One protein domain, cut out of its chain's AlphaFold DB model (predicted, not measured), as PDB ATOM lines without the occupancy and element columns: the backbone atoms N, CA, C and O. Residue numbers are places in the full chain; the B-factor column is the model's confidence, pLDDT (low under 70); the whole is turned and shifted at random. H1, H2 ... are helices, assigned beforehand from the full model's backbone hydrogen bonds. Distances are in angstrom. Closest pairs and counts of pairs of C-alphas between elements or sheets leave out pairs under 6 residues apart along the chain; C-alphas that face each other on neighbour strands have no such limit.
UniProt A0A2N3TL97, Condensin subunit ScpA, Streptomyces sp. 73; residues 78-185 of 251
ATOM      1  N   PHE A  78      62.179  81.625   5.495       84.31
ATOM      2  CA  PHE A  78      62.342  81.884   4.063       84.31
ATOM      3  C   PHE A  78      63.777  82.265   3.689       84.31
ATOM      4  O   PHE A  78      64.215  81.941   2.585       84.31
ATOM      5  N   ASP A  79      64.527  82.896   4.596       84.69
ATOM      6  CA  ASP A  79      65.920  83.251   4.327       84.69
ATOM      7  C   ASP A  79      66.832  82.027   4.315       84.69
ATOM      8  O   ASP A  79      67.645  81.850   3.403       84.69
ATOM      9  N   LEU A  80      66.621  81.125   5.277       84.44
ATOM     10  CA  LEU A  80      67.293  79.832   5.299       84.44
ATOM     11  C   LEU A  80      67.018  79.066   3.998       84.44
ATOM     12  O   LEU A  80      67.951  78.585   3.354       84.44
ATOM     13  N   LEU A  81      65.758  79.011   3.558       84.31
ATOM     14  CA  LEU A  81      65.402  78.370   2.290       84.31
ATOM     15  C   LEU A  81      66.108  79.013   1.095       84.31
ATOM     16  O   LEU A  81      66.654  78.293   0.260       84.31
ATOM     17  N   LEU A  82      66.161  80.345   1.011       81.19
ATOM     18  CA  LEU A  82      66.885  81.026  -0.066       81.19
ATOM     19  C   LEU A  82      68.379  80.694  -0.069       81.19
ATOM     20  O   LEU A  82      68.957  80.528  -1.148       81.19
ATOM     21  N   GLN A  83      69.009  80.579   1.100       82.19
ATOM     22  CA  GLN A  83      70.418  80.207   1.193       82.19
ATOM     23  C   GLN A  83      70.652  78.771   0.703       82.19
ATOM     24  O   GLN A  83      71.558  78.542  -0.105       82.19
ATOM     25  N   LEU A  84      69.820  77.822   1.143       83.12
ATOM     26  CA  LEU A  84      69.894  76.424   0.711       83.12
ATOM     27  C   LEU A  84      69.661  76.308  -0.804       83.12
ATOM     28  O   LEU A  84      70.457  75.692  -1.509       83.12
ATOM     29  N   ILE A  85      68.644  76.990  -1.338       78.31
ATOM     30  CA  ILE A  85      68.350  77.014  -2.781       78.31
ATOM     31  C   ILE A  85      69.508  77.633  -3.578       78.31
ATOM     32  O   ILE A  85      69.877  77.131  -4.640       78.31
ATOM     33  N   SER A  86      70.122  78.704  -3.068       77.12
ATOM     34  CA  SER A  86      71.262  79.355  -3.729       77.12
ATOM     35  C   SER A  86      72.495  78.446  -3.778       77.12
ATOM     36  O   SER A  86      73.218  78.448  -4.778       77.12
ATOM     37  N   LYS A  87      72.720  77.632  -2.738       78.00
ATOM     38  CA  LYS A  87      73.820  76.655  -2.672       78.00
ATOM     39  C   LYS A  87      73.682  75.554  -3.729       78.00
ATOM     40  O   LYS A  87      74.685  75.161  -4.321       78.00
ATOM     41  N   HIS A  88      72.456  75.110  -4.006       68.81
ATOM     42  CA  HIS A  88      72.164  74.067  -5.003       68.81
ATOM     43  C   HIS A  88      71.992  74.591  -6.437       68.81
ATOM     44  O   HIS A  88      71.564  73.834  -7.299       68.81
ATOM     45  N   LYS A  89      72.348  75.859  -6.708       55.25
ATOM     46  CA  LYS A  89      72.422  76.477  -8.048       55.25
ATOM     47  C   LYS A  89      71.277  76.074  -8.997       55.25
ATOM     48  O   LYS A  89      71.509  75.395  -9.985       55.25
ATOM     49  N   LEU A  90      70.074  76.597  -8.748       51.84
ATOM     50  CA  LEU A  90      69.014  76.787  -9.757       51.84
ATOM     51  C   LEU A  90      68.617  75.579 -10.632       51.84
ATOM     52  O   LEU A  90      68.003  75.780 -11.677       51.84
ATOM     53  N   ASP A  91      68.801  74.343 -10.179       48.44
ATOM     54  CA  ASP A  91      67.948  73.257 -10.659       48.44
ATOM     55  C   ASP A  91      66.576  73.433  -9.995       48.44
ATOM     56  O   ASP A  91      66.236  72.731  -9.053       48.44
ATOM     57  N   VAL A  92      65.771  74.406 -10.436       53.69
ATOM     58  CA  VAL A  92      64.363  74.567 -10.009       53.69
ATOM     59  C   VAL A  92      63.524  73.477 -10.690       53.69
ATOM     60  O   VAL A  92      62.595  73.732 -11.446       53.69
ATOM     61  N   THR A  93      63.932  72.232 -10.481       54.44
ATOM     62  CA  THR A  93      63.242  71.016 -10.880       54.44
ATOM     63  C   THR A  93      62.896  70.244  -9.615       54.44
ATOM     64  O   THR A  93      63.429  70.476  -8.529       54.44
ATOM     65  N   GLU A  94      61.966  69.317  -9.748       58.19
ATOM     66  CA  GLU A  94      61.327  68.590  -8.651       58.19
ATOM     67  C   GLU A  94      62.328  67.863  -7.727       58.19
ATOM     68  O   GLU A  94      62.076  67.713  -6.533       58.19
ATOM     69  N   VAL A  95      63.505  67.493  -8.248       53.59
ATOM     70  CA  VAL A  95      64.584  66.807  -7.513       53.59
ATOM     71  C   VAL A  95      65.297  67.727  -6.507       53.59
ATOM     72  O   VAL A  95      65.863  67.247  -5.520       53.59
ATOM     73  N   ALA A  96      65.268  69.049  -6.703       65.69
ATOM     74  CA  ALA A  96      65.913  69.991  -5.790       65.69
ATOM     75  C   ALA A  96      65.086  70.270  -4.533       65.69
ATOM     76  O   ALA A  96      65.667  70.474  -3.469       65.69
ATOM     77  N   LEU A  97      63.750  70.218  -4.615       71.81
ATOM     78  CA  LEU A  97      62.894  70.488  -3.457       71.81
ATOM     79  C   LEU A  97      63.104  69.441  -2.360       71.81
ATOM     80  O   LEU A  97      63.300  69.802  -1.206       71.81
ATOM     81  N   SER A  98      63.165  68.154  -2.715       79.94
ATOM     82  CA  SER A  98      63.403  67.083  -1.738       79.94
ATOM     83  C   SER A  98      64.744  67.237  -1.011       79.94
ATOM     84  O   SER A  98      64.794  67.068   0.206       79.94
ATOM     85  N   LYS A  99      65.810  67.610  -1.734       81.62
ATOM     86  CA  LYS A  99      67.141  67.862  -1.150       81.62
ATOM     87  C   LYS A  99      67.132  69.073  -0.218       81.62
ATOM     88  O   LYS A  99      67.699  69.010   0.869       81.62
ATOM     89  N   VAL A 100      66.468  70.156  -0.626       83.00
ATOM     90  CA  VAL A 100      66.330  71.367   0.194       83.00
ATOM     91  C   VAL A 100      65.526  71.072   1.461       83.00
ATOM     92  O   VAL A 100      65.946  71.493   2.536       83.00
ATOM     93  N   THR A 101      64.438  70.302   1.374       86.19
ATOM     94  CA  THR A 101      63.663  69.868   2.549       86.19
ATOM     95  C   THR A 101      64.520  69.043   3.508       86.19
ATOM     96  O   THR A 101      64.467  69.261   4.716       86.19
ATOM     97  N   ASP A 102      65.351  68.130   3.001       88.25
ATOM     98  CA  ASP A 102      66.235  67.324   3.850       88.25
ATOM     99  C   ASP A 102      67.292  68.163   4.570       88.25
ATOM    100  O   ASP A 102      67.504  67.981   5.773       88.25
ATOM    101  N   GLU A 103      67.912  69.115   3.870       87.25
ATOM    102  CA  GLU A 103      68.862  70.051   4.477       87.25
ATOM    103  C   GLU A 103      68.185  70.987   5.483       87.25
ATOM    104  O   GLU A 103      68.732  71.216   6.563       87.25
ATOM    105  N   PHE A 104      66.978  71.472   5.184       88.19
ATOM    106  CA  PHE A 104      66.189  72.300   6.096       88.19
ATOM    107  C   PHE A 104      65.863  71.547   7.393       88.19
ATOM    108  O   PHE A 104      66.109  72.046   8.492       88.19
ATOM    109  N   MET A 105      65.408  70.297   7.281       87.81
ATOM    110  CA  MET A 105      65.126  69.448   8.439       87.81
ATOM    111  C   MET A 105      66.394  69.079   9.217       87.81
ATOM    112  O   MET A 105      66.362  68.992  10.446       87.81
ATOM    113  N   ALA A 106      67.518  68.856   8.531       88.19
ATOM    114  CA  ALA A 106      68.808  68.648   9.184       88.19
ATOM    115  C   ALA A 106      69.242  69.892   9.968       88.19
ATOM    116  O   ALA A 106      69.747  69.757  11.081       88.19
ATOM    117  N   HIS A 107      68.989  71.085   9.425       84.56
ATOM    118  CA  HIS A 107      69.293  72.346  10.084       84.56
ATOM    119  C   HIS A 107      68.493  72.527  11.377       84.56
ATOM    120  O   HIS A 107      69.083  72.774  12.427       84.56
ATOM    121  N   ILE A 108      67.174  72.314  11.321       83.00
ATOM    122  CA  ILE A 108      66.299  72.384  12.503       83.00
ATOM    123  C   ILE A 108      66.744  71.375  13.567       83.00
ATOM    124  O   ILE A 108      66.895  71.730  14.733       83.00
ATOM    125  N   ARG A 109      67.025  70.126  13.174       83.25
ATOM    126  CA  ARG A 109      67.488  69.094  14.117       83.25
ATOM    127  C   ARG A 109      68.842  69.421  14.750       83.25
ATOM    128  O   ARG A 109      69.056  69.080  15.909       83.25
ATOM    129  N   ALA A 110      69.747  70.061  14.009       82.19
ATOM    130  CA  ALA A 110      71.067  70.440  14.508       82.19
ATOM    131  C   ALA A 110      71.022  71.590  15.530       82.19
ATOM    132  O   ALA A 110      71.951  71.717  16.325       82.19
ATOM    133  N   MET A 111      69.965  72.410  15.526       72.19
ATOM    134  CA  MET A 111      69.804  73.520  16.474       72.19
ATOM    135  C   MET A 111      69.361  73.072  17.876       72.19
ATOM    136  O   MET A 111      69.613  73.788  18.841       72.19
ATOM    137  N   GLY A 112      68.821  71.859  18.017       68.06
ATOM    138  CA  GLY A 112      68.506  71.263  19.317       68.06
ATOM    139  C   GLY A 112      67.230  71.810  19.984       68.06
ATOM    140  O   GLY A 112      66.511  72.614  19.396       68.06
ATOM    141  N   PRO A 113      66.908  71.326  21.198       66.44
ATOM    142  CA  PRO A 113      65.663  71.636  21.911       66.44
ATOM    143  C   PRO A 113      65.654  72.985  22.655       66.44
ATOM    144  O   PRO A 113      64.596  73.398  23.115       66.44
ATOM    145  N   ASP A 114      66.789  73.680  22.761       66.38
ATOM    146  CA  ASP A 114      66.935  74.927  23.538       66.38
ATOM    147  C   ASP A 114      66.505  76.187  22.759       66.38
ATOM    148  O   ASP A 114      67.033  77.283  22.969       66.38
ATOM    149  N   TRP A 115      65.590  76.038  21.800       67.06
ATOM    150  CA  TRP A 115      65.213  77.111  20.884       67.06
ATOM    151  C   TRP A 115      64.102  77.996  21.456       67.06
ATOM    152  O   TRP A 115      63.267  77.550  22.242       67.06
ATOM    153  N   ASP A 116      64.091  79.265  21.048       66.12
ATOM    154  CA  ASP A 116      63.024  80.196  21.409       66.12
ATOM    155  C   ASP A 116      61.703  79.738  20.767       66.12
ATOM    156  O   ASP A 116      61.625  79.520  19.552       66.12
ATOM    157  N   LEU A 117      60.671  79.541  21.589       62.75
ATOM    158  CA  LEU A 117      59.407  78.918  21.190       62.75
ATOM    159  C   LEU A 117      58.673  79.746  20.120       62.75
ATOM    160  O   LEU A 117      58.062  79.185  19.205       62.75
ATOM    161  N   ASP A 118      58.793  81.074  20.199       64.75
ATOM    162  CA  ASP A 118      58.154  82.004  19.266       64.75
ATOM    163  C   ASP A 118      58.768  81.888  17.865       64.75
ATOM    164  O   ASP A 118      58.048  81.703  16.881       64.75
ATOM    165  N   GLN A 119      60.102  81.880  17.770       65.62
ATOM    166  CA  GLN A 119      60.815  81.653  16.505       65.62
ATOM    167  C   GLN A 119      60.545  80.249  15.955       65.62
ATOM    168  O   GLN A 119      60.351  80.064  14.755       65.62
ATOM    169  N   THR A 120      60.466  79.252  16.834       72.25
ATOM    170  CA  THR A 120      60.252  77.853  16.447       72.25
ATOM    171  C   THR A 120      58.926  77.660  15.704       72.25
ATOM    172  O   THR A 120      58.865  76.884  14.750       72.25
ATOM    173  N   THR A 121      57.874  78.396  16.076       81.69
ATOM    174  CA  THR A 121      56.534  78.232  15.485       81.69
ATOM    175  C   THR A 121      56.524  78.498  13.975       81.69
ATOM    176  O   THR A 121      55.940  77.722  13.217       81.69
ATOM    177  N   GLU A 122      57.223  79.533  13.503       82.38
ATOM    178  CA  GLU A 122      57.288  79.863  12.072       82.38
ATOM    179  C   GLU A 122      58.041  78.798  11.265       82.38
ATOM    180  O   GLU A 122      57.612  78.404  10.176       82.38
ATOM    181  N   PHE A 123      59.146  78.286  11.816       85.56
ATOM    182  CA  PHE A 123      59.918  77.214  11.189       85.56
ATOM    183  C   PHE A 123      59.133  75.904  11.142       85.56
ATOM    184  O   PHE A 123      59.213  75.202  10.135       85.56
ATOM    185  N   LEU A 124      58.356  75.584  12.180       85.50
ATOM    186  CA  LEU A 124      57.540  74.371  12.218       85.50
ATOM    187  C   LEU A 124      56.427  74.383  11.170       85.50
ATOM    188  O   LEU A 124      56.220  73.366  10.511       85.50
ATOM    189  N   VAL A 125      55.745  75.517  10.973       86.50
ATOM    190  CA  VAL A 125      54.701  75.633   9.939       86.50
ATOM    191  C   VAL A 125      55.293  75.361   8.556       86.50
ATOM    192  O   VAL A 125      54.762  74.545   7.804       86.50
ATOM    193  N   VAL A 126      56.434  75.980   8.243       86.25
ATOM    194  CA  VAL A 126      57.115  75.771   6.957       86.25
ATOM    195  C   VAL A 126      57.659  74.342   6.837       86.25
ATOM    196  O   VAL A 126      57.542  73.739   5.771       86.25
ATOM    197  N   ALA A 127      58.205  73.773   7.916       88.31
ATOM    198  CA  ALA A 127      58.683  72.390   7.951       88.31
ATOM    199  C   ALA A 127      57.566  71.393   7.628       88.31
ATOM    200  O   ALA A 127      57.759  70.519   6.784       88.31
ATOM    201  N   ALA A 128      56.405  71.543   8.273       89.38
ATOM    202  CA  ALA A 128      55.239  70.697   8.045       89.38
ATOM    203  C   ALA A 128      54.801  70.767   6.579       89.38
ATOM    204  O   ALA A 128      54.727  69.734   5.916       89.38
ATOM    205  N   THR A 129      54.660  71.979   6.026       86.69
ATOM    206  CA  THR A 129      54.302  72.156   4.611       86.69
ATOM    207  C   THR A 129      55.323  71.506   3.669       86.69
ATOM    208  O   THR A 129      54.942  70.847   2.705       86.69
ATOM    209  N   LEU A 130      56.627  71.642   3.926       85.75
ATOM    210  CA  LEU A 130      57.662  71.029   3.082       85.75
ATOM    211  C   LEU A 130      57.682  69.497   3.172       85.75
ATOM    212  O   LEU A 130      58.007  68.839   2.180       85.75
ATOM    213  N   LEU A 131      57.368  68.929   4.338       87.56
ATOM    214  CA  LEU A 131      57.251  67.483   4.524       87.56
ATOM    215  C   LEU A 131      56.025  66.926   3.804       87.56
ATOM    216  O   LEU A 131      56.164  65.917   3.114       87.56
ATOM    217  N   ASP A 132      54.881  67.605   3.893       84.94
ATOM    218  CA  ASP A 132      53.651  67.217   3.191       84.94
ATOM    219  C   ASP A 132      53.870  67.213   1.674       84.94
ATOM    220  O   ASP A 132      53.598  66.222   0.994       84.94
ATOM    221  N   LEU A 133      54.497  68.272   1.151       80.06
ATOM    222  CA  LEU A 133      54.866  68.367  -0.264       80.06
ATOM    223  C   LEU A 133      55.867  67.282  -0.687       80.06
ATOM    224  O   LEU A 133      55.799  66.771  -1.808       80.06
ATOM    225  N   LYS A 134      56.807  66.909   0.192       82.94
ATOM    226  CA  LYS A 134      57.760  65.823  -0.080       82.94
ATOM    227  C   LYS A 134      57.063  64.458  -0.087       82.94
ATOM    228  O   LYS A 134      57.369  63.639  -0.952       82.94
ATOM    229  N   ALA A 135      56.158  64.211   0.857       84.62
ATOM    230  CA  ALA A 135      55.422  62.955   0.977       84.62
ATOM    231  C   ALA A 135      54.509  62.725  -0.233       84.62
ATOM    232  O   ALA A 135      54.601  61.671  -0.861       84.62
ATOM    233  N   ALA A 136      53.735  63.744  -0.619       78.12
ATOM    234  CA  ALA A 136      52.864  63.706  -1.792       78.12
ATOM    235  C   ALA A 136      53.629  63.428  -3.097       78.12
ATOM    236  O   ALA A 136      53.085  62.847  -4.028       78.12
ATOM    237  N   ARG A 137      54.913  63.814  -3.178       74.75
ATOM    238  CA  ARG A 137      55.736  63.587  -4.376       74.75
ATOM    239  C   ARG A 137      56.445  62.235  -4.409       74.75
ATOM    240  O   ARG A 137      56.748  61.743  -5.492       74.75
ATOM    241  N   LEU A 138      56.787  61.680  -3.245       71.62
ATOM    242  CA  LEU A 138      57.508  60.406  -3.140       71.62
ATOM    243  C   LEU A 138      56.583  59.193  -3.113       71.62
ATOM    244  O   LEU A 138      57.032  58.100  -3.463       71.62
ATOM    245  N   LEU A 139      55.323  59.362  -2.709       66.50
ATOM    246  CA  LEU A 139      54.320  58.345  -2.974       66.50
ATOM    247  C   LEU A 139      54.002  58.380  -4.476       66.50
ATOM    248  O   LEU A 139      53.628  59.433  -4.985       66.50
ATOM    249  N   PRO A 140      54.179  57.268  -5.211       58.34
ATOM    250  CA  PRO A 140      53.714  57.171  -6.585       58.34
ATOM    251  C   PRO A 140      52.181  57.158  -6.582       58.34
ATOM    252  O   PRO A 140      51.564  56.094  -6.589       58.34
ATOM    253  N   THR A 141      51.568  58.337  -6.540       57.84
ATOM    254  CA  THR A 141      50.145  58.504  -6.825       57.84
ATOM    255  C   THR A 141      50.002  58.554  -8.339       57.84
ATOM    256  O   THR A 141      50.484  59.466  -9.018       57.84
ATOM    257  N   ALA A 142      49.446  57.478  -8.881       51.34
ATOM    258  CA  ALA A 142      48.947  57.449 -10.238       51.34
ATOM    259  C   ALA A 142      47.763  58.423 -10.306       51.34
ATOM    260  O   ALA A 142      46.786  58.213  -9.610       51.34
ATOM    261  N   GLU A 143      47.898  59.465 -11.129       56.41
ATOM    262  CA  GLU A 143      46.859  60.452 -11.463       56.41
ATOM    263  C   GLU A 143      46.409  61.379 -10.308       56.41
ATOM    264  O   GLU A 143      46.349  61.007  -9.144       56.41
ATOM    265  N   VAL A 144      46.156  62.654 -10.632       63.41
ATOM    266  CA  VAL A 144      45.577  63.636  -9.695       63.41
ATOM    267  C   VAL A 144      44.094  63.290  -9.575       63.41
ATOM    268  O   VAL A 144      43.284  63.781 -10.360       63.41
ATOM    269  N   GLU A 145      43.757  62.354  -8.692       64.88
ATOM    270  CA  GLU A 145      42.398  61.802  -8.608       64.88
ATOM    271  C   GLU A 145      41.507  62.544  -7.596       64.88
ATOM    272  O   GLU A 145      40.281  62.474  -7.714       64.88
ATOM    273  N   ASP A 146      42.081  63.281  -6.636       78.31
ATOM    274  CA  ASP A 146      41.329  63.946  -5.568       78.31
ATOM    275  C   ASP A 146      41.601  65.461  -5.411       78.31
ATOM    276  O   ASP A 146      42.549  66.042  -5.943       78.31
ATOM    277  N   GLU A 147      40.701  66.132  -4.683       80.19
ATOM    278  CA  GLU A 147      40.778  67.569  -4.371       80.19
ATOM    279  C   GLU A 147      41.972  67.902  -3.455       80.19
ATOM    280  O   GLU A 147      42.490  69.020  -3.471       80.19
ATOM    281  N   ALA A 148      42.422  66.937  -2.647       78.00
ATOM    282  CA  ALA A 148      43.511  67.138  -1.697       78.00
ATOM    283  C   ALA A 148      44.860  67.269  -2.419       78.00
ATOM    284  O   ALA A 148      45.648  68.162  -2.094       78.00
ATOM    285  N   ASP A 149      45.095  66.453  -3.443       76.50
ATOM    286  CA  ASP A 149      46.276  66.506  -4.298       76.50
ATOM    287  C   ASP A 149      46.339  67.822  -5.087       76.50
ATOM    288  O   ASP A 149      47.410  68.432  -5.196       76.50
ATOM    289  N   LEU A 150      45.194  68.318  -5.575       79.75
ATOM    290  CA  LEU A 150      45.117  69.628  -6.230       79.75
ATOM    291  C   LEU A 150      45.489  70.762  -5.262       79.75
ATOM    292  O   LEU A 150      46.342  71.593  -5.586       79.75
ATOM    293  N   ALA A 151      44.925  70.764  -4.052       81.25
ATOM    294  CA  ALA A 151      45.236  71.760  -3.027       81.25
ATOM    295  C   ALA A 151      46.723  71.745  -2.618       81.25
ATOM    296  O   ALA A 151      47.318  72.800  -2.374       81.25
ATOM    297  N   LEU A 152      47.355  70.568  -2.574       76.62
ATOM    298  CA  LEU A 152      48.789  70.434  -2.295       76.62
ATOM    299  C   LEU A 152      49.655  71.018  -3.423       76.62
ATOM    300  O   LEU A 152      50.661  71.682  -3.149       76.62
ATOM    301  N   LEU A 153      49.262  70.830  -4.685       76.31
ATOM    302  CA  LEU A 153      49.937  71.452  -5.831       76.31
ATOM    303  C   LEU A 153      49.801  72.983  -5.809       76.31
ATOM    304  O   LEU A 153      50.788  73.686  -6.033       76.31
ATOM    305  N   GLU A 154      48.628  73.512  -5.465       81.25
ATOM    306  CA  GLU A 154      48.430  74.956  -5.293       81.25
ATOM    307  C   GLU A 154      49.259  75.517  -4.126       81.25
ATOM    308  O   GLU A 154      49.894  76.571  -4.249       81.25
ATOM    309  N   ALA A 155      49.324  74.792  -3.004       81.50
ATOM    310  CA  ALA A 155      50.140  75.166  -1.850       81.50
ATOM    311  C   ALA A 155      51.636  75.242  -2.202       81.50
ATOM    312  O   ALA A 155      52.337  76.150  -1.737       81.50
ATOM    313  N   ARG A 156      52.122  74.342  -3.066       78.19
ATOM    314  CA  ARG A 156      53.490  74.376  -3.607       78.19
ATOM    315  C   ARG A 156      53.760  75.678  -4.357       78.19
ATOM    316  O   ARG A 156      54.761  76.350  -4.094       78.19
ATOM    317  N   ASP A 157      52.884  76.027  -5.289       79.50
ATOM    318  CA  ASP A 157      53.067  77.200  -6.145       79.50
ATOM    319  C   ASP A 157      52.945  78.500  -5.341       79.50
ATOM    320  O   ASP A 157      53.729  79.435  -5.537       79.50
ATOM    321  N   LEU A 158      52.056  78.528  -4.346       84.69
ATOM    322  CA  LEU A 158      51.959  79.624  -3.386       84.69
ATOM    323  C   LEU A 158      53.253  79.793  -2.572       84.69
ATOM    324  O   LEU A 158      53.706  80.924  -2.360       84.69
ATOM    325  N   LEU A 159      53.865  78.693  -2.121       81.56
ATOM    326  CA  LEU A 159      55.136  78.724  -1.392       81.56
ATOM    327  C   LEU A 159      56.247  79.297  -2.284       81.56
ATOM    328  O   LEU A 159      56.964  80.213  -1.865       81.56
ATOM    329  N   PHE A 160      56.346  78.842  -3.534       79.12
ATOM    330  CA  PHE A 160      57.319  79.380  -4.486       79.12
ATOM    331  C   PHE A 160      57.107  80.867  -4.779       79.12
ATOM    332  O   PHE A 160      58.079  81.629  -4.802       79.12
ATOM    333  N   ALA A 161      55.857  81.308  -4.935       84.50
ATOM    334  CA  ALA A 161      55.539  82.720  -5.120       84.50
ATOM    335  C   ALA A 161      56.018  83.570  -3.930       84.50
ATOM    336  O   ALA A 161      56.655  84.610  -4.124       84.50
ATOM    337  N   ARG A 162      55.790  83.100  -2.696       85.19
ATOM    338  CA  ARG A 162      56.260  83.773  -1.473       85.19
ATOM    339  C   ARG A 162      57.785  83.820  -1.380       85.19
ATOM    340  O   ARG A 162      58.328  84.861  -1.015       85.19
ATOM    341  N   LEU A 163      58.489  82.752  -1.759       82.62
ATOM    342  CA  LEU A 163      59.959  82.744  -1.806       82.62
ATOM    343  C   LEU A 163      60.511  83.769  -2.803       82.62
ATOM    344  O   LEU A 163      61.453  84.501  -2.489       82.62
ATOM    345  N   LEU A 164      59.913  83.851  -3.995       83.44
ATOM    346  CA  LEU A 164      60.313  84.827  -5.006       83.44
ATOM    347  C   LEU A 164      60.049  86.262  -4.533       83.44
ATOM    348  O   LEU A 164      60.896  87.139  -4.714       83.44
ATOM    349  N   GLN A 165      58.909  86.485  -3.881       86.56
ATOM    350  CA  GLN A 165      58.562  87.768  -3.282       86.56
ATOM    351  C   GLN A 165      59.556  88.171  -2.186       86.56
ATOM    352  O   GLN A 165      60.060  89.295  -2.201       86.56
ATOM    353  N   TYR A 166      59.878  87.259  -1.266       87.56
ATOM    354  CA  TYR A 166      60.851  87.516  -0.205       87.56
ATOM    355  C   TYR A 166      62.230  87.862  -0.785       87.56
ATOM    356  O   TYR A 166      62.832  88.861  -0.393       87.56
ATOM    357  N   ARG A 167      62.688  87.124  -1.807       84.31
ATOM    358  CA  ARG A 167      63.931  87.441  -2.529       84.31
ATOM    359  C   ARG A 167      63.906  88.844  -3.138       84.31
ATOM    360  O   ARG A 167      64.896  89.565  -3.027       84.31
ATOM    361  N   ALA A 168      62.805  89.228  -3.783       87.44
ATOM    362  CA  ALA A 168      62.669  90.553  -4.385       87.44
ATOM    363  C   ALA A 168      62.737  91.661  -3.323       87.44
ATOM    364  O   ALA A 168      63.439  92.654  -3.511       87.44
ATOM    365  N   TYR A 169      62.075  91.473  -2.179       89.69
ATOM    366  CA  TYR A 169      62.159  92.433  -1.082       89.69
ATOM    367  C   TYR A 169      63.549  92.505  -0.466       89.69
ATOM    368  O   TYR A 169      64.028  93.613  -0.244       89.69
ATOM    369  N   LYS A 170      64.237  91.373  -0.280       85.75
ATOM    370  CA  LYS A 170      65.621  91.357   0.213       85.75
ATOM    371  C   LYS A 170      66.539  92.211  -0.672       85.75
ATOM    372  O   LYS A 170      67.272  93.056  -0.172       85.75
ATOM    373  N   GLN A 171      66.396  92.096  -1.994       89.19
ATOM    374  CA  GLN A 171      67.138  92.927  -2.953       89.19
ATOM    375  C   GLN A 171      66.785  94.421  -2.864       89.19
ATOM    376  O   GLN A 171      67.656  95.277  -3.021       89.19
ATOM    377  N   ILE A 172      65.516  94.760  -2.627       94.56
ATOM    378  CA  ILE A 172      65.087  96.155  -2.451       94.56
ATOM    379  C   ILE A 172      65.653  96.735  -1.149       94.56
ATOM    380  O   ILE A 172      66.118  97.877  -1.147       94.56
ATOM    381  N   THR A 173      65.667  95.951  -0.069       93.06
ATOM    382  CA  THR A 173      66.271  96.337   1.212       93.06
ATOM    383  C   THR A 173      67.748  96.681   1.039       93.06
ATOM    384  O   THR A 173      68.176  97.729   1.518       93.06
ATOM    385  N   ASP A 174      68.506  95.897   0.268       91.75
ATOM    386  CA  ASP A 174      69.916  96.195  -0.026       91.75
ATOM    387  C   ASP A 174      70.090  97.545  -0.744       91.75
ATOM    388  O   ASP A 174      70.988  98.333  -0.427       91.75
ATOM    389  N   ILE A 175      69.199  97.861  -1.691       94.81
ATOM    390  CA  ILE A 175      69.203  99.153  -2.390       94.81
ATOM    391  C   ILE A 175      68.909 100.299  -1.416       94.81
ATOM    392  O   ILE A 175      69.551 101.351  -1.509       94.81
ATOM    393  N   PHE A 176      67.950 100.120  -0.506       95.50
ATOM    394  CA  PHE A 176      67.622 101.128   0.500       95.50
ATOM    395  C   PHE A 176      68.733 101.320   1.520       95.50
ATOM    396  O   PHE A 176      69.067 102.470   1.786       95.50
ATOM    397  N   ASN A 177      69.351 100.249   2.012       93.44
ATOM    398  CA  ASN A 177      70.483 100.335   2.933       93.44
ATOM    399  C   ASN A 177      71.625 101.145   2.316       93.44
ATOM    400  O   ASN A 177      72.059 102.136   2.898       93.44
ATOM    401  N   ARG A 178      72.007 100.834   1.071       94.50
ATOM    402  CA  ARG A 178      73.028 101.612   0.357       94.50
ATOM    403  C   ARG A 178      72.656 103.092   0.232       94.50
ATOM    404  O   ARG A 178      73.492 103.960   0.461       94.50
ATOM    405  N   ARG A 179      71.406 103.400  -0.133       94.12
ATOM    406  CA  ARG A 179      70.946 104.796  -0.248       94.12
ATOM    407  C   ARG A 179      70.936 105.513   1.100       94.12
ATOM    408  O   ARG A 179      71.298 106.682   1.157       94.12
ATOM    409  N   LEU A 180      70.525 104.832   2.166       94.38
ATOM    410  CA  LEU A 180      70.555 105.374   3.520       94.38
ATOM    411  C   LEU A 180      71.989 105.696   3.942       94.38
ATOM    412  O   LEU A 180      72.213 106.781   4.465       94.38
ATOM    413  N   ASP A 181      72.956 104.829   3.644       94.62
ATOM    414  CA  ASP A 181      74.372 105.068   3.949       94.62
ATOM    415  C   ASP A 181      74.957 106.258   3.174       94.62
ATOM    416  O   ASP A 181      75.768 107.025   3.705       94.62
ATOM    417  N   GLU A 182      74.549 106.435   1.914       93.00
ATOM    418  CA  GLU A 182      74.930 107.590   1.095       93.00
ATOM    419  C   GLU A 182      74.333 108.896   1.647       93.00
ATOM    420  O   GLU A 182      75.037 109.906   1.754       93.00
ATOM    421  N   GLU A 183      73.050 108.885   2.017       93.12
ATOM    422  CA  GLU A 183      72.339 110.052   2.557       93.12
ATOM    423  C   GLU A 183      72.725 110.381   4.002       93.12
ATOM    424  O   GLU A 183      72.732 111.552   4.374       93.12
ATOM    425  N   ALA A 184      73.118 109.393   4.807       93.56
ATOM    426  CA  ALA A 184      73.550 109.594   6.192       93.56
ATOM    427  C   ALA A 184      74.770 110.524   6.305       93.56
ATOM    428  O   ALA A 184      75.002 111.128   7.352       93.56
ATOM    429  N   ARG A 185      75.538 110.672   5.219       90.56
ATOM    430  CA  ARG A 185      76.688 111.585   5.129       90.56
ATOM    431  C   ARG A 185      76.294 113.014   4.743       90.56
ATOM    432  O   ARG A 185      77.160 113.889   4.702       90.56
TER     433      ARG A 185
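This is residues 78 to 185 of the 251 residues of the protein "Condensin subunit ScpA" of Streptomyces sp. 73 (UniProt A0A2N3TL97). One long helix, H4, makes the long axis; H3 and the short H1 pack on it, and H2 packs on these two, away from H4. Residues 171 to 185 stick out as an arm, and residues 109 to 119, round the hairpin's turn between H2 and H3, also stand free. The printed part has 108 residues, 87 of them in four named helices, H1 to H4 in order along the chain, with no named strand; its class is all helix, and the whole is loose, with a radius of gyration of the C-alphas of 17.2 A and spans of 63 by 33 by 25 A.

H4, residues 147 to 183, is 53.4 A long and ends at C-alpha 183 (72.339, 110.052, 2.557). H3 is residues 117 to 138, 30.6 A; H2 is 94 to 111, 27.0 A; H1, 78 to 87, 14.3 A, begins at C-alpha 78 (62.342, 81.884, 4.063).

Packing is mostly crossed. H4 touches H3 with residues 149 to 156 alone, closest C-alphas Leu 133 and Leu 152, 6.7 A, at a steep tilt of 46 degrees, opposite ways. H4 touches H1 about perpendicular, 89 degrees, closest C-alphas Phe 78 and Leu 163, 6.4 A. H2 and H3, a helical hairpin, touch at Ser 98 and Lys 134, closest C-alphas 6.0 A, at 33 degrees, only just shallow. H1 touches H2, closest C-alphas Leu 84 and Val 100, 6.2 A. H2 and H4 are apart. Every O i to N i+4 pair is within hydrogen-bond range in H1 and H4, 12 of 14 in H2, 16 of 18 in H3.

The C-alphas of Ala 142 and Arg 185 are farthest apart, 62.7 A. The printed part has no cut and no long link. Model pLDDT is under 70 at residues 88 to 96, 112 to 119 and 139 to 145.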